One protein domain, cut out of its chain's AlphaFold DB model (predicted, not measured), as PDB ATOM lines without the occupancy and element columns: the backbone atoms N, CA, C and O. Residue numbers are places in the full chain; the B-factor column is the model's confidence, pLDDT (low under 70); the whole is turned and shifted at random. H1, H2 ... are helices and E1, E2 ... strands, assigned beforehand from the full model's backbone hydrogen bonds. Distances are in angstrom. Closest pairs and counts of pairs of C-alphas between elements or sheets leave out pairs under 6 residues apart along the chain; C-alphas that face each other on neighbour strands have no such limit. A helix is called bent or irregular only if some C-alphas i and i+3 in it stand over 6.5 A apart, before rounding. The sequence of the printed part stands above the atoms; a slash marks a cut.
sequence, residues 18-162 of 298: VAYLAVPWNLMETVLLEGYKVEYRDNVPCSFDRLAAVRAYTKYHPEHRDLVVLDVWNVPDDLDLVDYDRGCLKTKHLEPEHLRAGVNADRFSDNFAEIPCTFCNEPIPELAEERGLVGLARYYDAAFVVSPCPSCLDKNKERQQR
ATOM      1  N   VAL A  18      54.136 -49.032 -15.449       92.94
ATOM      2  CA  VAL A  18      54.013 -50.358 -14.818       92.94
ATOM      3  C   VAL A  18      53.034 -50.376 -13.650       92.94
ATOM      4  O   VAL A  18      52.512 -51.432 -13.306       92.94
ATOM      5  N   ALA A  19      52.787 -49.221 -13.029       94.69
ATOM      6  CA  ALA A  19      51.851 -49.067 -11.924       94.69
ATOM      7  C   ALA A  19      51.437 -47.596 -11.749       94.69
ATOM      8  O   ALA A  19      51.952 -46.697 -12.414       94.69
ATOM      9  N   TYR A  20      50.523 -47.360 -10.815       96.00
ATOM     10  CA  TYR A  20      49.945 -46.065 -10.490       96.00
ATOM     11  C   TYR A  20      49.963 -45.819  -8.981       96.00
ATOM     12  O   TYR A  20      49.683 -46.729  -8.194       96.00
ATOM     13  N   LEU A  21      50.248 -44.577  -8.586       96.88
ATOM     14  CA  LEU A  21      50.271 -44.124  -7.193       96.88
ATOM     15  C   LEU A  21      49.335 -42.937  -7.022       96.88
ATOM     16  O   LEU A  21      49.508 -41.927  -7.692       96.88
ATOM     17  N   ALA A  22      48.369 -43.036  -6.115       97.12
ATOM     18  CA  ALA A  22      47.572 -41.883  -5.716       97.12
ATOM     19  C   ALA A  22      48.266 -41.148  -4.561       97.12
ATOM     20  O   ALA A  22      48.674 -41.777  -3.583       97.12
ATOM     21  N   VAL A  23      48.387 -39.828  -4.676       97.31
ATOM     22  CA  VAL A  23      48.927 -38.937  -3.640       97.31
ATOM     23  C   VAL A  23      48.036 -37.706  -3.480       97.31
ATOM     24  O   VAL A  23      47.361 -37.330  -4.439       97.31
ATOM     25  N   PRO A  24      48.017 -37.054  -2.306       97.19
ATOM     26  CA  PRO A  24      47.370 -35.758  -2.141       97.19
ATOM     27  C   PRO A  24      47.919 -34.735  -3.132       97.19
ATOM     28  O   PRO A  24      49.129 -34.669  -3.351       97.19
ATOM     29  N   TRP A  25      47.033 -33.925  -3.712       94.81
ATOM     30  CA  TRP A  25      47.400 -32.905  -4.699       94.81
ATOM     31  C   TRP A  25      48.526 -31.984  -4.205       94.81
ATOM     32  O   TRP A  25      49.512 -31.768  -4.903       94.81
ATOM     33  N   ASN A  26      48.434 -31.532  -2.954       95.62
ATOM     34  CA  ASN A  26      49.415 -30.655  -2.315       95.62
ATOM     35  C   ASN A  26      50.783 -31.310  -2.039       95.62
ATOM     36  O   ASN A  26      51.705 -30.610  -1.635       95.62
ATOM     37  N   LEU A  27      50.919 -32.627  -2.215       97.00
ATOM     38  CA  LEU A  27      52.185 -33.353  -2.072       97.00
ATOM     39  C   LEU A  27      52.789 -33.756  -3.420       97.00
ATOM     40  O   LEU A  27      53.882 -34.317  -3.443       97.00
ATOM     41  N   MET A  28      52.105 -33.486  -4.538       95.88
ATOM     42  CA  MET A  28      52.542 -33.911  -5.866       95.88
ATOM     43  C   MET A  28      53.972 -33.461  -6.176       95.88
ATOM     44  O   MET A  28      54.801 -34.287  -6.545       95.88
ATOM     45  N   GLU A  29      54.264 -32.170  -6.016       95.75
ATOM     46  CA  GLU A  29      55.577 -31.607  -6.341       95.75
ATOM     47  C   GLU A  29      56.677 -32.189  -5.454       95.75
ATOM     48  O   GLU A  29      57.721 -32.597  -5.958       95.75
ATOM     49  N   THR A  30      56.422 -32.313  -4.149       97.75
ATOM     50  CA  THR A  30      57.362 -32.930  -3.205       97.75
ATOM     51  C   THR A  30      57.652 -34.381  -3.576       97.75
ATOM     52  O   THR A  30      58.811 -34.779  -3.613       97.75
ATOM     53  N   VAL A  31      56.625 -35.169  -3.908       97.81
ATOM     54  CA  VAL A  31      56.792 -36.577  -4.303       97.81
ATOM     55  C   VAL A  31      57.531 -36.702  -5.637       97.81
ATOM     56  O   VAL A  31      58.358 -37.595  -5.791       97.81
ATOM     57  N   LEU A  32      57.276 -35.809  -6.595       97.06
ATOM     58  CA  LEU A  32      58.002 -35.793  -7.868       97.06
ATOM     59  C   LEU A  32      59.459 -35.345  -7.714       97.06
ATOM     60  O   LEU A  32      60.292 -35.754  -8.514       97.06
ATOM     61  N   LEU A  33      59.767 -34.520  -6.713       97.69
ATOM     62  CA  LEU A  33      61.121 -34.036  -6.453       97.69
ATOM     63  C   LEU A  33      61.949 -35.026  -5.626       97.69
ATOM     64  O   LEU A  33      63.121 -35.248  -5.916       97.69
ATOM     65  N   GLU A  34      61.355 -35.599  -4.582       97.81
ATOM     66  CA  GLU A  34      62.064 -36.416  -3.591       97.81
ATOM     67  C   GLU A  34      61.830 -37.921  -3.733       97.81
ATOM     68  O   GLU A  34      62.515 -38.721  -3.090       97.81
ATOM     69  N   GLY A  35      60.851 -38.318  -4.542       97.81
ATOM     70  CA  GLY A  35      60.389 -39.688  -4.653       97.81
ATOM     71  C   GLY A  35      59.277 -40.009  -3.656       97.81
ATOM     72  O   GLY A  35      58.929 -39.223  -2.772       97.81
ATOM     73  N   TYR A  36      58.709 -41.206  -3.783       97.44
ATOM     74  CA  TYR A  36      57.681 -41.695  -2.868       97.44
ATOM     75  C   TYR A  36      58.333 -42.522  -1.758       97.44
ATOM     76  O   TYR A  36      58.853 -43.608  -2.021       97.44
ATOM     77  N   LYS A  37      58.263 -42.048  -0.512       96.50
ATOM     78  CA  LYS A  37      58.828 -42.722   0.669       96.50
ATOM     79  C   LYS A  37      57.713 -43.283   1.548       96.50
ATOM     80  O   LYS A  37      56.753 -42.581   1.860       96.50
ATOM     81  N   VAL A  38      57.835 -44.542   1.967       94.69
ATOM     82  CA  VAL A  38      56.980 -45.125   3.011       94.69
ATOM     83  C   VAL A  38      57.732 -45.190   4.336       94.69
ATOM     84  O   VAL A  38      58.833 -45.724   4.409       94.69
ATOM     85  N   GLU A  39      57.117 -44.680   5.403       91.38
ATOM     86  CA  GLU A  39      57.705 -44.733   6.750       91.38
ATOM     87  C   GLU A  39      57.363 -46.041   7.474       91.38
ATOM     88  O   GLU A  39      58.234 -46.714   8.021       91.38
ATOM     89  N   TYR A  40      56.083 -46.427   7.455       90.75
ATOM     90  CA  TYR A  40      55.572 -47.545   8.257       90.75
ATOM     91  C   TYR A  40      55.465 -48.873   7.502       90.75
ATOM     92  O   TYR A  40      55.334 -49.924   8.123       90.75
ATOM     93  N   ARG A  41      55.452 -48.837   6.165       91.19
ATOM     94  CA  ARG A  41      55.307 -50.031   5.324       91.19
ATOM     95  C   ARG A  41      56.663 -50.477   4.809       91.19
ATOM     96  O   ARG A  41      57.573 -49.672   4.646       91.19
ATOM     97  N   ASP A  42      56.759 -51.759   4.483       93.94
ATOM     98  CA  ASP A  42      57.960 -52.295   3.846       93.94
ATOM     99  C   ASP A  42      58.007 -52.062   2.336       93.94
ATOM    100  O   ASP A  42      59.079 -52.137   1.748       93.94
ATOM    101  N   ASN A  43      56.860 -51.731   1.735       96.38
ATOM    102  CA  ASN A  43      56.682 -51.617   0.293       96.38
ATOM    103  C   ASN A  43      55.838 -50.385  -0.056       96.38
ATOM    104  O   ASN A  43      54.846 -50.093   0.631       96.38
ATOM    105  N   VAL A  44      56.182 -49.705  -1.150       95.88
ATOM    106  CA  VAL A  44      55.366 -48.631  -1.729       95.88
ATOM    107  C   VAL A  44      54.067 -49.243  -2.278       95.88
ATOM    108  O   VAL A  44      54.124 -50.119  -3.143       95.88
ATOM    109  N   PRO A  45      52.881 -48.837  -1.787       95.00
ATOM    110  CA  PRO A  45      51.614 -49.367  -2.283       95.00
ATOM    111  C   PRO A  45      51.318 -48.816  -3.673       95.00
ATOM    112  O   PRO A  45      51.427 -47.614  -3.861       95.00
ATOM    113  N   CYS A  46      50.884 -49.647  -4.618       95.69
ATOM    114  CA  CYS A  46      50.530 -49.189  -5.959       95.69
ATOM    115  C   CYS A  46      49.274 -49.886  -6.491       95.69
ATOM    116  O   CYS A  46      48.688 -50.756  -5.847       95.69
ATOM    117  N   SER A  47      48.815 -49.470  -7.666       95.12
ATOM    118  CA  SER A  47      47.762 -50.167  -8.401       95.12
ATOM    119  C   SER A  47      48.109 -50.290  -9.877       95.12
ATOM    120  O   SER A  47      48.968 -49.575 -10.379       95.12
ATOM    121  N   PHE A  48      47.413 -51.175 -10.585       91.94
ATOM    122  CA  PHE A  48      47.562 -51.380 -12.033       91.94
ATOM    123  C   PHE A  48      46.419 -50.741 -12.830       91.94
ATOM    124  O   PHE A  48      46.314 -50.920 -14.036       91.94
ATOM    125  N   ASP A  49      45.572 -49.983 -12.136       89.94
ATOM    126  CA  ASP A  49      44.524 -49.144 -12.693       89.94
ATOM    127  C   ASP A  49      44.497 -47.807 -11.933       89.94
ATOM    128  O   ASP A  49      44.660 -47.767 -10.708       89.94
ATOM    129  N   ARG A  50      44.294 -46.697 -12.652       90.44
ATOM    130  CA  ARG A  50      44.333 -45.349 -12.058       90.44
ATOM    131  C   ARG A  50      43.235 -45.171 -11.018       90.44
ATOM    132  O   ARG A  50      43.493 -44.669  -9.924       90.44
ATOM    133  N   LEU A  51      42.016 -45.602 -11.333       88.31
ATOM    134  CA  LEU A  51      40.876 -45.429 -10.438       88.31
ATOM    135  C   LEU A  51      40.956 -46.385  -9.241       88.31
ATOM    136  O   LEU A  51      40.525 -46.046  -8.140       88.31
ATOM    137  N   ALA A  52      41.541 -47.567  -9.415       91.81
ATOM    138  CA  ALA A  52      41.866 -48.468  -8.320       91.81
ATOM    139  C   ALA A  52      42.915 -47.870  -7.365       91.81
ATOM    140  O   ALA A  52      42.746 -48.010  -6.154       91.81
ATOM    141  N   ALA A  53      43.927 -47.141  -7.862       95.19
ATOM    142  CA  ALA A  53      44.869 -46.406  -7.006       95.19
ATOM    143  C   ALA A  53      44.150 -45.358  -6.138       95.19
ATOM    144  O   ALA A  53      44.350 -45.318  -4.924       95.19
ATOM    145  N   VAL A  54      43.253 -44.572  -6.742       94.81
ATOM    146  CA  VAL A  54      42.423 -43.574  -6.039       94.81
ATOM    147  C   VAL A  54      41.550 -44.244  -4.979       94.81
ATOM    148  O   VAL A  54      41.598 -43.869  -3.809       94.81
ATOM    149  N   ARG A  55      40.800 -45.290  -5.352       93.06
ATOM    150  CA  ARG A  55      39.927 -46.038  -4.431       93.06
ATOM    151  C   ARG A  55      40.703 -46.646  -3.264       93.06
ATOM    152  O   ARG A  55      40.239 -46.585  -2.125       93.06
ATOM    153  N   ALA A  56      41.871 -47.227  -3.534       93.69
ATOM    154  CA  ALA A  56      42.728 -47.805  -2.507       93.69
ATOM    155  C   ALA A  56      43.240 -46.735  -1.536       93.69
ATOM    156  O   ALA A  56      43.215 -46.966  -0.329       93.69
ATOM    157  N   TYR A  57      43.647 -45.568  -2.039       95.50
ATOM    158  CA  TYR A  57      44.098 -44.457  -1.208       95.50
ATOM    159  C   TYR A  57      42.966 -43.913  -0.328       95.50
ATOM    160  O   TYR A  57      43.084 -43.927   0.897       95.50
ATOM    161  N   THR A  58      41.830 -43.536  -0.924       94.44
ATOM    162  CA  THR A  58      40.671 -42.977  -0.204       94.44
ATOM    163  C   THR A  58      40.118 -43.932   0.855       94.44
ATOM    164  O   THR A  58      39.640 -43.487   1.894       94.44
ATOM    165  N   LYS A  59      40.212 -45.253   0.644       94.38
ATOM    166  CA  LYS A  59      39.807 -46.251   1.645       94.38
ATOM    167  C   LYS A  59      40.567 -46.110   2.972       94.38
ATOM    168  O   LYS A  59      39.983 -46.376   4.018       94.38
ATOM    169  N   TYR A  60      41.851 -45.754   2.927       93.44
ATOM    170  CA  TYR A  60      42.695 -45.617   4.121       93.44
ATOM    171  C   TYR A  60      42.894 -44.159   4.559       93.44
ATOM    172  O   TYR A  60      43.255 -43.939   5.710       93.44
ATOM    173  N   HIS A  61      42.633 -43.202   3.665       94.62
ATOM    174  CA  HIS A  61      42.787 -41.760   3.875       94.62
ATOM    175  C   HIS A  61      41.537 -40.991   3.401       94.62
ATOM    176  O   HIS A  61      41.605 -40.242   2.419       94.62
ATOM    177  N   PRO A  62      40.360 -41.208   4.019       94.81
ATOM    178  CA  PRO A  62      39.105 -40.580   3.594       94.81
ATOM    179  C   PRO A  62      39.092 -39.049   3.751       94.81
ATOM    180  O   PRO A  62      38.269 -38.374   3.136       94.81
ATOM    181  N   GLU A  63      39.990 -38.493   4.562       95.31
ATOM    182  CA  GLU A  63      40.189 -37.057   4.754       95.31
ATOM    183  C   GLU A  63      40.782 -36.359   3.521       95.31
ATOM    184  O   GLU A  63      40.553 -35.167   3.306       95.31
ATOM    185  N   HIS A  64      41.513 -37.094   2.681       95.44
ATOM    186  CA  HIS A  64      42.143 -36.561   1.480       95.44
ATOM    187  C   HIS A  64      41.205 -36.687   0.283       95.44
ATOM    188  O   HIS A  64      41.097 -37.730  -0.366       95.44
ATOM    189  N   ARG A  65      40.520 -35.581  -0.011       92.31
ATOM    190  CA  ARG A  65      39.532 -35.501  -1.094       92.31
ATOM    191  C   ARG A  65      40.152 -35.185  -2.450       92.31
ATOM    192  O   ARG A  65      39.597 -35.605  -3.457       92.31
ATOM    193  N   ASP A  66      41.269 -34.464  -2.473       94.00
ATOM    194  CA  ASP A  66      41.938 -33.992  -3.687       94.00
ATOM    195  C   ASP A  66      43.234 -34.772  -3.917       94.00
ATOM    196  O   ASP A  66      44.213 -34.625  -3.181       94.00
ATOM    197  N   LEU A  67      43.204 -35.650  -4.913       95.81
ATOM    198  CA  LEU A  67      44.245 -36.621  -5.198       95.81
ATOM    199  C   LEU A  67      44.754 -36.449  -6.625       95.81
ATOM    200  O   LEU A  67      44.010 -36.097  -7.536       95.81
ATOM    201  N   VAL A  68      46.008 -36.802  -6.850       95.81
ATOM    202  CA  VAL A  68      46.579 -36.989  -8.179       95.81
ATOM    203  C   VAL A  68      47.157 -38.386  -8.294       95.81
ATOM    204  O   VAL A  68      47.710 -38.925  -7.337       95.81
ATOM    205  N   VAL A  69      47.003 -38.983  -9.471       96.06
ATOM    206  CA  VAL A  69      47.596 -40.274  -9.800       96.06
ATOM    207  C   VAL A  69      48.871 -40.056 -10.601       96.06
ATOM    208  O   VAL A  69      48.827 -39.544 -11.720       96.06
ATOM    209  N   LEU A  70      49.991 -40.474 -10.023       96.75
ATOM    210  CA  LEU A  70      51.297 -40.519 -10.664       96.75
ATOM    211  C   LEU A  70      51.472 -41.850 -11.395       96.75
ATOM    212  O   LEU A  70      51.054 -42.902 -10.896       96.75
ATOM    213  N   ASP A  71      52.119 -41.804 -12.555       95.56
ATOM    214  CA  ASP A  71      52.552 -43.005 -13.257       95.56
ATOM    215  C   ASP A  71      53.899 -43.458 -12.669       95.56
ATOM    216  O   ASP A  71      54.836 -42.662 -12.561       95.56
ATOM    217  N   VAL A  72      54.003 -44.746 -12.345       95.50
ATOM    218  CA  VAL A  72      55.276 -45.423 -12.085       95.50
ATOM    219  C   VAL A  72      55.792 -45.923 -13.424       95.50
ATOM    220  O   VAL A  72      55.146 -46.764 -14.055       95.50
ATOM    221  N   TRP A  73      56.912 -45.383 -13.890       93.94
ATOM    222  CA  TRP A  73      57.375 -45.575 -15.263       93.94
ATOM    223  C   TRP A  73      58.866 -45.890 -15.329       93.94
ATOM    224  O   TRP A  73      59.621 -45.552 -14.421       93.94
ATOM    225  N   ASN A  74      59.280 -46.547 -16.420       91.38
ATOM    226  CA  ASN A  74      60.684 -46.884 -16.684       91.38
ATOM    227  C   ASN A  74      61.380 -47.576 -15.496       91.38
ATOM    228  O   ASN A  74      62.552 -47.330 -15.221       91.38
ATOM    229  N   VAL A  75      60.653 -48.441 -14.790       89.44
ATOM    230  CA  VAL A  75      61.242 -49.310 -13.772       89.44
ATOM    231  C   VAL A  75      61.963 -50.449 -14.500       89.44
ATOM    232  O   VAL A  75      61.312 -51.138 -15.288       89.44
ATOM    233  N   PRO A  76      63.274 -50.647 -14.286       83.12
ATOM    234  CA  PRO A  76      64.010 -51.739 -14.913       83.12
ATOM    235  C   PRO A  76      63.438 -53.117 -14.539       83.12
ATOM    236  O   PRO A  76      63.188 -53.401 -13.364       83.12
ATOM    237  N   ASP A  77      63.235 -53.978 -15.541       78.62
ATOM    238  CA  ASP A  77      62.649 -55.318 -15.358       78.62
ATOM    239  C   ASP A  77      63.524 -56.234 -14.479       78.62
ATOM    240  O   ASP A  77      63.017 -57.129 -13.804       78.62
ATOM    241  N   ASP A  78      64.840 -56.014 -14.463       74.81
ATOM    242  CA  ASP A  78      65.818 -56.794 -13.699       74.81
ATOM    243  C   ASP A  78      65.775 -56.529 -12.188       74.81
ATOM    244  O   ASP A  78      66.306 -57.326 -11.414       74.81
ATOM    245  N   LEU A  79      65.105 -55.459 -11.751       75.62
ATOM    246  CA  LEU A  79      64.966 -55.142 -10.331       75.62
ATOM    247  C   LEU A  79      63.874 -55.958  -9.624       75.62
ATOM    248  O   LEU A  79      63.773 -55.865  -8.402       75.62
ATOM    249  N   ASP A  80      63.039 -56.715 -10.357       84.88
ATOM    250  CA  ASP A  80      61.873 -57.453  -9.821       84.88
ATOM    251  C   ASP A  80      61.045 -56.598  -8.830       84.88
ATOM    252  O   ASP A  80      60.494 -57.068  -7.826       84.88
ATOM    253  N   LEU A  81      60.995 -55.288  -9.105       90.06
ATOM    254  CA  LEU A  81      60.499 -54.289  -8.167       90.06
ATOM    255  C   LEU A  81      58.981 -54.373  -8.018       90.06
ATOM    256  O   LEU A  81      58.453 -53.992  -6.983       90.06
ATOM    257  N   VAL A  82      58.259 -54.862  -9.026       91.38
ATOM    258  CA  VAL A  82      56.793 -54.858  -9.046       91.38
ATOM    259  C   VAL A  82      56.244 -56.199  -8.560       91.38
ATOM    260  O   VAL A  82      56.374 -57.220  -9.230       91.38
ATOM    261  N   ASP A  83      55.567 -56.197  -7.412       92.19
ATOM    262  CA  ASP A  83      54.777 -57.334  -6.938       92.19
ATOM    263  C   ASP A  83      53.330 -57.181  -7.414       92.19
ATOM    264  O   ASP A  83      52.509 -56.474  -6.817       92.19
ATOM    265  N   TYR A  84      53.021 -57.845  -8.524       88.69
ATOM    266  CA  TYR A  84      51.697 -57.767  -9.124       88.69
ATOM    267  C   TYR A  84      50.602 -58.481  -8.333       88.69
ATOM    268  O   TYR A  84      49.434 -58.123  -8.476       88.69
ATOM    269  N   ASP A  85      50.962 -59.478  -7.529       88.81
ATOM    270  CA  ASP A  85      49.990 -60.240  -6.747       88.81
ATOM    271  C   ASP A  85      49.582 -59.454  -5.500       88.81
ATOM    272  O   ASP A  85      48.424 -59.488  -5.080       88.81
ATOM    273  N   ARG A  86      50.527 -58.702  -4.922       89.75
ATOM    274  CA  ARG A  86      50.291 -57.859  -3.745       89.75
ATOM    275  C   ARG A  86      49.893 -56.424  -4.076       89.75
ATOM    276  O   ARG A  86      49.411 -55.731  -3.183       89.75
ATOM    277  N   GLY A  87      50.078 -55.973  -5.318       90.94
ATOM    278  CA  GLY A  87      49.816 -54.585  -5.705       90.94
ATOM    279  C   GLY A  87      50.753 -53.612  -4.990       90.94
ATOM    280  O   GLY A  87      50.315 -52.651  -4.355       90.94
ATOM    281  N   CYS A  88      52.055 -53.892  -5.017       94.25
ATOM    282  CA  CYS A  88      53.051 -53.021  -4.402       94.25
ATOM    283  C   CYS A  88      54.384 -53.051  -5.145       94.25
ATOM    284  O   CYS A  88      54.664 -53.964  -5.919       94.25
ATOM    285  N   LEU A  89      55.231 -52.066  -4.860       94.75
ATOM    286  CA  LEU A  89      56.626 -52.047  -5.268       94.75
ATOM    287  C   LEU A  89      57.500 -52.481  -4.086       94.75
ATOM    288  O   LEU A  89      57.344 -51.942  -2.989       94.75
ATOM    289  N   LYS A  90      58.421 -53.424  -4.307       95.25
ATOM    290  CA  LYS A  90      59.330 -54.036  -3.320       95.25
ATOM    291  C   LYS A  90      60.461 -53.091  -2.884       95.25
ATOM    292  O   LYS A  90      61.634 -53.445  -2.906       95.25
ATOM    293  N   THR A  91      60.110 -51.863  -2.525       95.31
ATOM    294  CA  THR A  91      61.020 -50.835  -2.016       95.31
ATOM    295  C   THR A  91      60.318 -49.980  -0.970       95.31
ATOM    296  O   THR A  91      59.100 -49.800  -1.019       95.31
ATOM    297  N   LYS A  92      61.095 -49.403  -0.049       96.44
ATOM    298  CA  LYS A  92      60.623 -48.362   0.875       96.44
ATOM    299  C   LYS A  92      60.642 -46.961   0.267       96.44
ATOM    300  O   LYS A  92      59.969 -46.064   0.769       96.44
ATOM    301  N   HIS A  93      61.402 -46.772  -0.804       96.56
ATOM    302  CA  HIS A  93      61.554 -45.492  -1.480       96.56
ATOM    303  C   HIS A  93      61.592 -45.730  -2.986       96.56
ATOM    304  O   HIS A  93      62.453 -46.444  -3.496       96.56
ATOM    305  N   LEU A  94      60.600 -45.188  -3.684       96.69
ATOM    306  CA  LEU A  94      60.609 -45.113  -5.135       96.69
ATOM    307  C   LEU A  94      61.246 -43.787  -5.547       96.69
ATOM    308  O   LEU A  94      60.717 -42.728  -5.205       96.69
ATOM    309  N   GLU A  95      62.354 -43.865  -6.274       96.69
ATOM    310  CA  GLU A  95      63.118 -42.697  -6.707       96.69
ATOM    311  C   GLU A  95      62.325 -41.794  -7.677       96.69
ATOM    312  O   GLU A  95      61.500 -42.295  -8.453       96.69
ATOM    313  N   PRO A  96      62.588 -40.470  -7.677       97.31
ATOM    314  CA  PRO A  96      61.949 -39.494  -8.567       97.31
ATOM    315  C   PRO A  96      61.942 -39.879 -10.049       97.31
ATOM    316  O   PRO A  96      60.958 -39.652 -10.749       97.31
ATOM    317  N   GLU A  97      63.028 -40.480 -10.540       95.94
ATOM    318  CA  GLU A  97      63.196 -40.827 -11.957       95.94
ATOM    319  C   GLU A  97      62.176 -41.854 -12.467       95.94
ATOM    320  O   GLU A  97      61.920 -41.924 -13.669       95.94
ATOM    321  N   HIS A  98      61.541 -42.598 -11.557       96.00
ATOM    322  CA  HIS A  98      60.495 -43.568 -11.870       96.00
ATOM    323  C   HIS A  98      59.081 -43.012 -11.689       96.00
ATOM    324  O   HIS A  98      58.109 -43.766 -11.773       96.00
ATOM    325  N   LEU A  99      58.936 -41.709 -11.442       96.19
ATOM    326  CA  LEU A  99      57.658 -41.037 -11.232       96.19
ATOM    327  C   LEU A  99      57.403 -39.991 -12.314       96.19
ATOM    328  O   LEU A  99      58.305 -39.276 -12.745       96.19
ATOM    329  N   ARG A 100      56.148 -39.870 -12.753       94.38
ATOM    330  CA  ARG A 100      55.689 -38.731 -13.561       94.38
ATOM    331  C   ARG A 100      54.227 -38.403 -13.283       94.38
ATOM    332  O   ARG A 100      53.415 -39.295 -13.052       94.38
ATOM    333  N   ALA A 101      53.866 -37.127 -13.390       91.31
ATOM    334  CA  ALA A 101      52.477 -36.667 -13.256       91.31
ATOM    335  C   ALA A 101      51.592 -37.001 -14.474       91.31
ATOM    336  O   ALA A 101      50.366 -36.923 -14.403       91.31
ATOM    337  N   GLY A 102      52.208 -37.326 -15.616       83.69
ATOM    338  CA  GLY A 102      51.488 -37.561 -16.867       83.69
ATOM    339  C   GLY A 102      50.958 -36.288 -17.539       83.69
ATOM    340  O   GLY A 102      50.098 -36.382 -18.409       83.69
ATOM    341  N   VAL A 103      51.452 -35.097 -17.170       81.31
ATOM    342  CA  VAL A 103      51.125 -33.855 -17.890       81.31
ATOM    343  C   VAL A 103      51.700 -33.940 -19.304       81.31
ATOM    344  O   VAL A 103      52.902 -34.091 -19.500       81.31
ATOM    345  N   ASN A 104      50.813 -33.902 -20.292       75.25
ATOM    346  CA  ASN A 104      51.125 -34.044 -21.709       75.25
ATOM    347  C   ASN A 104      51.405 -32.673 -22.341       75.25
ATOM    348  O   ASN A 104      52.367 -32.506 -23.089       75.25
ATOM    349  N   ALA A 105      50.586 -31.682 -22.009       71.62
ATOM    350  CA  ALA A 105      50.779 -30.316 -22.455       71.62
ATOM    351  C   ALA A 105      50.442 -29.363 -21.316       71.62
ATOM    352  O   ALA A 105      49.364 -29.468 -20.735       71.62
ATOM    353  N   ASP A 106      51.341 -28.421 -21.062       71.31
ATOM    354  CA  ASP A 106      51.017 -27.223 -20.306       71.31
ATOM    355  C   ASP A 106      50.504 -26.182 -21.300       71.31
ATOM    356  O   ASP A 106      51.216 -25.717 -22.197       71.31
ATOM    357  N   ARG A 107      49.206 -25.915 -21.226       73.12
ATOM    358  CA  ARG A 107      48.561 -24.892 -22.033       73.12
ATOM    359  C   ARG A 107      48.306 -23.714 -21.102       73.12
ATOM    360  O   ARG A 107      47.491 -23.849 -20.199       73.12
ATOM    361  N   PHE A 108      48.965 -22.583 -21.375       68.12
ATOM    362  CA  PHE A 108      48.895 -21.352 -20.576       68.12
ATOM    363  C   PHE A 108      47.489 -21.075 -20.025       68.12
ATOM    364  O   PHE A 108      46.512 -21.158 -20.781       68.12
ATOM    365  N   SER A 109      47.415 -20.717 -18.740       65.81
ATOM    366  CA  SER A 109      46.182 -20.505 -17.965       65.81
ATOM    367  C   SER A 109      45.203 -19.525 -18.617       65.81
ATOM    368  O   SER A 109      43.992 -19.750 -18.568       65.81
ATOM    369  N   ASP A 110      45.707 -18.514 -19.328       71.19
ATOM    370  CA  ASP A 110      44.898 -17.551 -20.090       71.19
ATOM    371  C   ASP A 110      43.949 -18.232 -21.094       71.19
ATOM    372  O   ASP A 110      42.838 -17.762 -21.329       71.19
ATOM    373  N   ASN A 111      44.330 -19.396 -21.637       75.69
ATOM    374  CA  ASN A 111      43.485 -20.159 -22.560       75.69
ATOM    375  C   ASN A 111      42.304 -20.866 -21.876       75.69
ATOM    376  O   ASN A 111      41.443 -21.401 -22.577       75.69
ATOM    377  N   PHE A 112      42.269 -20.931 -20.539       80.44
ATOM    378  CA  PHE A 112      41.254 -21.656 -19.764       80.44
ATOM    379  C   PHE A 112      40.375 -20.773 -18.889       80.44
ATOM    380  O   PHE A 112      39.302 -21.237 -18.498       80.44
ATOM    381  N   ALA A 113      40.772 -19.523 -18.636       82.19
ATOM    382  CA  ALA A 113      40.000 -18.579 -17.828       82.19
ATOM    383  C   ALA A 113      38.561 -18.395 -18.349       82.19
ATOM    384  O   ALA A 113      37.614 -18.330 -17.567       82.19
ATOM    385  N   GLU A 114      38.386 -18.398 -19.673       85.19
ATOM    386  CA  GLU A 114      37.083 -18.226 -20.330       85.19
ATOM    387  C   GLU A 114      36.382 -19.546 -20.679       85.19
ATOM    388  O   GLU A 114      35.232 -19.553 -21.121       85.19
ATOM    389  N   ILE A 115      37.050 -20.693 -20.517       86.31
ATOM    390  CA  ILE A 115      36.477 -21.979 -20.919       86.31
ATOM    391  C   ILE A 115      35.523 -22.440 -19.816       86.31
ATOM    392  O   ILE A 115      35.982 -22.756 -18.721       86.31
ATOM    393  N   PRO A 116      34.212 -22.575 -20.059       90.25
ATOM    394  CA  PRO A 116      33.283 -22.929 -18.996       90.25
ATOM    395  C   PRO A 116      33.377 -24.409 -18.601       90.25
ATOM    396  O   PRO A 116      33.944 -25.242 -19.320       90.25
ATOM    397  N   CYS A 117      32.761 -24.745 -17.470       90.94
ATOM    398  CA  CYS A 117      32.534 -26.111 -17.021       90.94
ATOM    399  C   CYS A 117      31.833 -26.943 -18.109       90.94
ATOM    400  O   CYS A 117      30.859 -26.516 -18.732       90.94
ATOM    401  N   THR A 118      32.297 -28.181 -18.296       90.31
ATOM    402  CA  THR A 118      31.769 -29.105 -19.319       90.31
ATOM    403  C   THR A 118      30.304 -29.498 -19.073       90.31
ATOM    404  O   THR A 118      29.595 -29.820 -20.021       90.31
ATOM    405  N   PHE A 119      29.826 -29.445 -17.825       91.06
ATOM    406  CA  PHE A 119      28.504 -29.961 -17.454       91.06
ATOM    407  C   PHE A 119      27.446 -28.881 -17.209       91.06
ATOM    408  O   PHE A 119      26.295 -29.075 -17.593       91.06
ATOM    409  N   CYS A 120      27.794 -27.768 -16.557       92.06
ATOM    410  CA  CYS A 120      26.841 -26.685 -16.267       92.06
ATOM    411  C   CYS A 120      27.033 -25.436 -17.128       92.06
ATOM    412  O   CYS A 120      26.174 -24.569 -17.087       92.06
ATOM    413  N   ASN A 121      28.108 -25.350 -17.919       91.19
ATOM    414  CA  ASN A 121      28.451 -24.173 -18.722       91.19
ATOM    415  C   ASN A 121      28.774 -22.895 -17.917       91.19
ATOM    416  O   ASN A 121      28.964 -21.842 -18.517       91.19
ATOM    417  N   GLU A 122      28.905 -22.990 -16.594       91.75
ATOM    418  CA  GLU A 122      29.367 -21.870 -15.771       91.75
ATOM    419  C   GLU A 122      30.878 -21.639 -15.954       91.75
ATOM    420  O   GLU A 122      31.630 -22.622 -16.043       91.75
ATOM    421  N   PRO A 123      31.346 -20.379 -16.013       90.38
ATOM    422  CA  PRO A 123      32.767 -20.052 -15.955       90.38
ATOM    423  C   PRO A 123      33.420 -20.592 -14.676       90.38
ATOM    424  O   PRO A 123      32.788 -20.623 -13.624       90.38
ATOM    425  N   ILE A 124      34.686 -20.998 -14.778       89.44
ATOM    426  CA  ILE A 124      35.507 -21.468 -13.646       89.44
ATOM    427  C   ILE A 124      36.936 -20.913 -13.739       89.44
ATOM    428  O   ILE A 124      37.891 -21.682 -13.902       89.44
ATOM    429  N   PRO A 125      37.100 -19.576 -13.734       89.81
ATOM    430  CA  PRO A 125      38.411 -18.944 -13.872       89.81
ATOM    431  C   PRO A 125      39.373 -19.327 -12.741       89.81
ATOM    432  O   PRO A 125      40.578 -19.378 -12.960       89.81
ATOM    433  N   GLU A 126      38.854 -19.657 -11.559       89.06
ATOM    434  CA  GLU A 126      39.636 -20.085 -10.401       89.06
ATOM    435  C   GLU A 126      40.338 -21.435 -10.595       89.06
ATOM    436  O   GLU A 126      41.259 -21.732  -9.846       89.06
ATOM    437  N   LEU A 127      39.924 -22.227 -11.596       87.38
ATOM    438  CA  LEU A 127      40.543 -23.509 -11.951       87.38
ATOM    439  C   LEU A 127      41.360 -23.444 -13.254       87.38
ATOM    440  O   LEU A 127      41.651 -24.476 -13.864       87.38
ATOM    441  N   ALA A 128      41.646 -22.245 -13.770       87.19
ATOM    442  CA  ALA A 128      42.258 -22.082 -15.088       87.19
ATOM    443  C   ALA A 128      43.665 -22.693 -15.169       87.19
ATOM    444  O   ALA A 128      43.974 -23.371 -16.150       87.19
ATOM    445  N   GLU A 129      44.488 -22.497 -14.136       86.81
ATOM    446  CA  GLU A 129      45.840 -23.059 -14.064       86.81
ATOM    447  C   GLU A 129      45.801 -24.588 -14.067       86.81
ATOM    448  O   GLU A 129      46.448 -25.223 -14.900       86.81
ATOM    449  N   GLU A 130      44.973 -25.209 -13.222       85.75
ATOM    450  CA  GLU A 130      44.966 -26.672 -13.138       85.75
ATOM    451  C   GLU A 130      44.335 -27.323 -14.368       85.75
ATOM    452  O   GLU A 130      44.713 -28.429 -14.751       85.75
ATOM    453  N   ARG A 131      43.409 -26.632 -15.041       84.31
ATOM    454  CA  ARG A 131      42.855 -27.076 -16.332       84.31
ATOM    455  C   ARG A 131      43.853 -26.937 -17.483       84.31
ATOM    456  O   ARG A 131      43.700 -27.629 -18.492       84.31
ATOM    457  N   GLY A 132      44.875 -26.098 -17.312       84.38
ATOM    458  CA  GLY A 132      46.028 -25.980 -18.202       84.38
ATOM    459  C   GLY A 132      46.951 -27.198 -18.183       84.38
ATOM    460  O   GLY A 132      47.616 -27.462 -19.187       84.38
ATOM    461  N   LEU A 133      46.921 -28.000 -17.111       87.00
ATOM    462  CA  LEU A 133      47.719 -29.221 -16.937       87.00
ATOM    463  C   LEU A 133      47.110 -30.409 -17.701       87.00
ATOM    464  O   LEU A 133      46.682 -31.420 -17.135       87.00
ATOM    465  N   VAL A 134      47.045 -30.292 -19.026       86.19
ATOM    466  CA  VAL A 134      46.390 -31.280 -19.882       86.19
ATOM    467  C   VAL A 134      47.113 -32.617 -19.786       86.19
ATOM    468  O   VAL A 134      48.299 -32.732 -20.081       86.19
ATOM    469  N   GLY A 135      46.365 -33.658 -19.433       87.69
ATOM    470  CA  GLY A 135      46.902 -34.998 -19.226       87.69
ATOM    471  C   GLY A 135      47.075 -35.347 -17.756       87.69
ATOM    472  O   GLY A 135      47.210 -36.517 -17.465       87.69
ATOM    473  N   LEU A 136      46.981 -34.414 -16.812       90.81
ATOM    474  CA  LEU A 136      47.047 -34.746 -15.390       90.81
ATOM    475  C   LEU A 136      45.888 -35.666 -14.953       90.81
ATOM    476  O   LEU A 136      44.724 -35.411 -15.259       90.81
ATOM    477  N   ALA A 137      46.190 -36.724 -14.196       92.38
ATOM    478  CA  ALA A 137      45.187 -37.613 -13.604       92.38
ATOM    479  C   ALA A 137      44.767 -37.142 -12.194       92.38
ATOM    480  O   ALA A 137      45.070 -37.811 -11.208       92.38
ATOM    481  N   ARG A 138      44.099 -35.986 -12.088       92.75
ATOM    482  CA  ARG A 138      43.600 -35.432 -10.811       92.75
ATOM    483  C   ARG A 138      42.182 -35.913 -10.508       92.75
ATOM    484  O   ARG A 138      41.358 -36.010 -11.412       92.75
ATOM    485  N   TYR A 139      41.879 -36.191  -9.247       92.19
ATOM    486  CA  TYR A 139      40.596 -36.692  -8.772       92.19
ATOM    487  C   TYR A 139      40.165 -35.924  -7.530       92.19
ATOM    488  O   TYR A 139      40.905 -35.871  -6.554       92.19
ATOM    489  N   TYR A 140      38.941 -35.405  -7.537       90.44
ATOM    490  CA  TYR A 140      38.328 -34.781  -6.372       90.44
ATOM    491  C   TYR A 140      37.123 -35.616  -5.930       90.44
ATOM    492  O   TYR A 140      36.223 -35.873  -6.728       90.44
ATOM    493  N   ASP A 141      37.117 -36.106  -4.690       88.12
ATOM    494  CA  ASP A 141      36.162 -37.110  -4.188       88.12
ATOM    495  C   ASP A 141      36.043 -38.345  -5.084       88.12
ATOM    496  O   ASP A 141      34.941 -38.810  -5.390       88.12
ATOM    497  N   ALA A 142      37.185 -38.844  -5.555       84.44
ATOM    498  CA  ALA A 142      37.276 -39.919  -6.540       84.44
ATOM    499  C   ALA A 142      36.619 -39.617  -7.903       84.44
ATOM    500  O   ALA A 142      36.474 -40.521  -8.719       84.44
ATOM    501  N   ALA A 143      36.256 -38.361  -8.187       87.25
ATOM    502  CA  ALA A 143      35.808 -37.924  -9.504       87.25
ATOM    503  C   ALA A 143      36.987 -37.355 -10.302       87.25
ATOM    504  O   ALA A 143      37.548 -36.330  -9.928       87.25
ATOM    505  N   PHE A 144      37.322 -37.971 -11.431       87.19
ATOM    506  CA  PHE A 144      38.351 -37.493 -12.353       87.19
ATOM    507  C   PHE A 144      38.122 -36.058 -12.875       87.19
ATOM    508  O   PHE A 144      37.198 -35.787 -13.637       87.19
ATOM    509  N   VAL A 145      38.977 -35.110 -12.514       78.56
ATOM    510  CA  VAL A 145      38.802 -33.685 -12.812       78.56
ATOM    511  C   VAL A 145      39.395 -33.346 -14.185       78.56
ATOM    512  O   VAL A 145      40.497 -32.825 -14.287       78.56
ATOM    513  N   VAL A 146      38.656 -33.624 -15.269       63.34
ATOM    514  CA  VAL A 146      39.009 -33.106 -16.617       63.34
ATOM    515  C   VAL A 146      38.729 -31.610 -16.713       63.34
ATOM    516  O   VAL A 146      39.481 -30.857 -17.321       63.34
ATOM    517  N   SER A 147      37.564 -31.199 -16.202       64.06
ATOM    518  CA  SER A 147      37.005 -29.849 -16.343       64.06
ATOM    519  C   SER A 147      35.718 -29.553 -15.527       64.06
ATOM    520  O   SER A 147      35.141 -28.484 -15.775       64.06
ATOM    521  N   PRO A 148      35.146 -30.419 -14.655       78.88
ATOM    522  CA  PRO A 148      33.948 -30.015 -13.923       78.88
ATOM    523  C   PRO A 148      34.291 -28.941 -12.886       78.88
ATOM    524  O   PRO A 148      35.321 -29.013 -12.224       78.88
ATOM    525  N   CYS A 149      33.390 -27.980 -12.714       86.81
ATOM    526  CA  CYS A 149      33.377 -27.151 -11.517       86.81
ATOM    527  C   CYS A 149      33.042 -28.010 -10.278       86.81
ATOM    528  O   CYS A 149      32.441 -29.085 -10.429       86.81
ATOM    529  N   PRO A 150      33.333 -27.536  -9.054       86.12
ATOM    530  CA  PRO A 150      33.019 -28.269  -7.826       86.12
ATOM    531  C   PRO A 150      31.544 -28.691  -7.702       86.12
ATOM    532  O   PRO A 150      31.247 -29.768  -7.194       86.12
ATOM    533  N   SER A 151      30.601 -27.902  -8.232       89.62
ATOM    534  CA  SER A 151      29.168 -28.239  -8.201       89.62
ATOM    535  C   SER A 151      28.744 -29.319  -9.207       89.62
ATOM    536  O   SER A 151      27.612 -29.793  -9.156       89.62
ATOM    537  N   CYS A 152      29.628 -29.733 -10.121       91.81
ATOM    538  CA  CYS A 152      29.358 -30.756 -11.138       91.81
ATOM    539  C   CYS A 152      30.135 -32.062 -10.920       91.81
ATOM    540  O   CYS A 152      30.178 -32.899 -11.825       91.81
ATOM    541  N   LEU A 153      30.738 -32.258  -9.743       90.25
ATOM    542  CA  LEU A 153      31.500 -33.469  -9.429       90.25
ATOM    543  C   LEU A 153      30.655 -34.739  -9.566       90.25
ATOM    544  O   LEU A 153      31.114 -35.692 -10.189       90.25
ATOM    545  N   ASP A 154      29.414 -34.741  -9.075       91.69
ATOM    546  CA  ASP A 154      28.551 -35.928  -9.129       91.69
ATOM    547  C   ASP A 154      28.199 -36.328 -10.566       91.69
ATOM    548  O   ASP A 154      28.351 -37.492 -10.926       91.69
ATOM    549  N   LYS A 155      27.891 -35.364 -11.446       92.06
ATOM    550  CA  LYS A 155      27.684 -35.625 -12.888       92.06
ATOM    551  C   LYS A 155      28.903 -36.275 -13.537       92.06
ATOM    552  O   LYS A 155      28.795 -37.096 -14.449       92.06
ATOM    553  N   ASN A 156      30.086 -35.896 -13.075       90.81
ATOM    554  CA  ASN A 156      31.328 -36.443 -13.577       90.81
ATOM    555  C   ASN A 156      31.654 -37.829 -12.984       90.81
ATOM    556  O   ASN A 156      32.215 -38.668 -13.692       90.81
ATOM    557  N   LYS A 157      31.257 -38.110 -11.733       91.00
ATOM    558  CA  LYS A 157      31.275 -39.470 -11.161       91.00
ATOM    559  C   LYS A 157      30.329 -40.386 -11.923       91.00
ATOM    560  O   LYS A 157      30.731 -41.479 -12.302       91.00
ATOM    561  N   GLU A 158      29.116 -39.926 -12.211       92.56
ATOM    562  CA  GLU A 158      28.151 -40.655 -13.036       92.56
ATOM    563  C   GLU A 158      28.725 -40.951 -14.425       92.56
ATOM    564  O   GLU A 158      28.583 -42.065 -14.923       92.56
ATOM    565  N   ARG A 159      29.429 -39.990 -15.046       93.00
ATOM    566  CA  ARG A 159      30.155 -40.242 -16.301       93.00
ATOM    567  C   ARG A 159      31.192 -41.354 -16.143       93.00
ATOM    568  O   ARG A 159      31.183 -42.275 -16.947       93.00
ATOM    569  N   GLN A 160      32.059 -41.302 -15.132       91.12
ATOM    570  CA  GLN A 160      33.049 -42.366 -14.898       91.12
ATOM    571  C   GLN A 160      32.388 -43.725 -14.673       91.12
ATOM    572  O   GLN A 160      32.790 -44.703 -15.287       91.12
ATOM    573  N   GLN A 161      31.316 -43.778 -13.882       91.56
ATOM    574  CA  GLN A 161      30.549 -45.005 -13.675       91.56
ATOM    575  C   GLN A 161      29.981 -45.548 -14.989       91.56
ATOM    576  O   GLN A 161      30.030 -46.754 -15.214       91.56
ATOM    577  N   ARG A 162      29.477 -44.682 -15.881       93.50
ATOM    578  CA  ARG A 162      29.040 -45.106 -17.219       93.50
ATOM    579  C   ARG A 162      30.195 -45.626 -18.064       93.50
ATOM    580  O   ARG A 162      30.010 -46.626 -18.748       93.50
TER     581      ARG A 162
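AT A GLANCE: This is residues 18 to 162 of the 298 residues of the protein "Hypothetical protein" of Eutreptiella gymnastica (UniProt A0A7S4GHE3). A small sheet of three strands is sandwiched between two helices, H1 over one face and H2 over the other, and past its edge strand E3 the model runs on into a looser end that holds H3 and H4, apart from each other, with loops beside them. At the opposite end of the long axis the loops of residues 35 to 49 and 74 to 94 are tied to each other by short pairings. The 145 printed residues hold four named helices and three named strands in the order E1 H1 H2 E2 H3 E3 H4, and the sheet, E1 - E2 - E3, is antiparallel throughout. The class is mixed, helices and strands, with only 61 residues in named elements. The whole is compact by its radius of gyration of the C-alphas, 16.1 A, yet elongated, with spans of 49 by 29 by 25 A.

HOW THE PARTS SIT: In the sheet, E2, residues 66 to 73, is the inner strand between the edge strands E1, residues 18 to 24, and E3, residues 137 to 140. E1 and E2 are antiparallel at 154 degrees, with N 21 and O 70 within hydrogen-bond range at 3.0 A. E2 and E3 are antiparallel at 158 degrees, with N 139 and O 67 at 2.7 A. H2, residues 50 to 60, is on the sheet over E1 and E2 at a height of 8.2 A, slantwise to the strands at 55 degrees to E2 on the local plane; its closest C-alphas to E1 are those of Ala 53 and Ala 22, 5.4 A apart. H1, residues 25 to 34, is on the opposite face, over E1 at a height of 7.4 A, slantwise at 44 degrees to E1 on the local plane. H3, residues 125 to 132, is not on the sheet. H4, residues 150 to 162, is only just not on it, with 4 pairs of C-alphas within 10 A. H1, H3 and H4 are irregular: C-alphas 26 and 29 are 7.4 A apart, 126 and 129 are 7.8 A, and 151 and 154 are 7.8 A. O i to N i+4 pairs are within range in 4 of 6 for H1, 6 of 7 for H2, 2 of 4 for H3 and 7 of 9 for H4.

IN THESE COORDINATES: E1 begins at C-alpha 18 (54.013, -50.358, -14.818) and is 20.4 A long. E2, 22.5 A, begins at C-alpha 66 (41.938, -33.992, -3.687); E3 measures 10.4 A. H1 is 15.1 A, H2 16.3 A, H3 11.2 A and H4 19.7 A, ending at C-alpha 162 (29.040, -45.106, -17.219).

THE WHOLE: The C-alphas of Asp 78 and Glu 122 are farthest apart, 50.5 A. The printed part has no cut. The links from H1 to H2 and from E2 to H3 are long, 15 and 51 residues. Mean pLDDT of the printed part is 90.1; residues 108 to 109 and 146 to 147 are under 70.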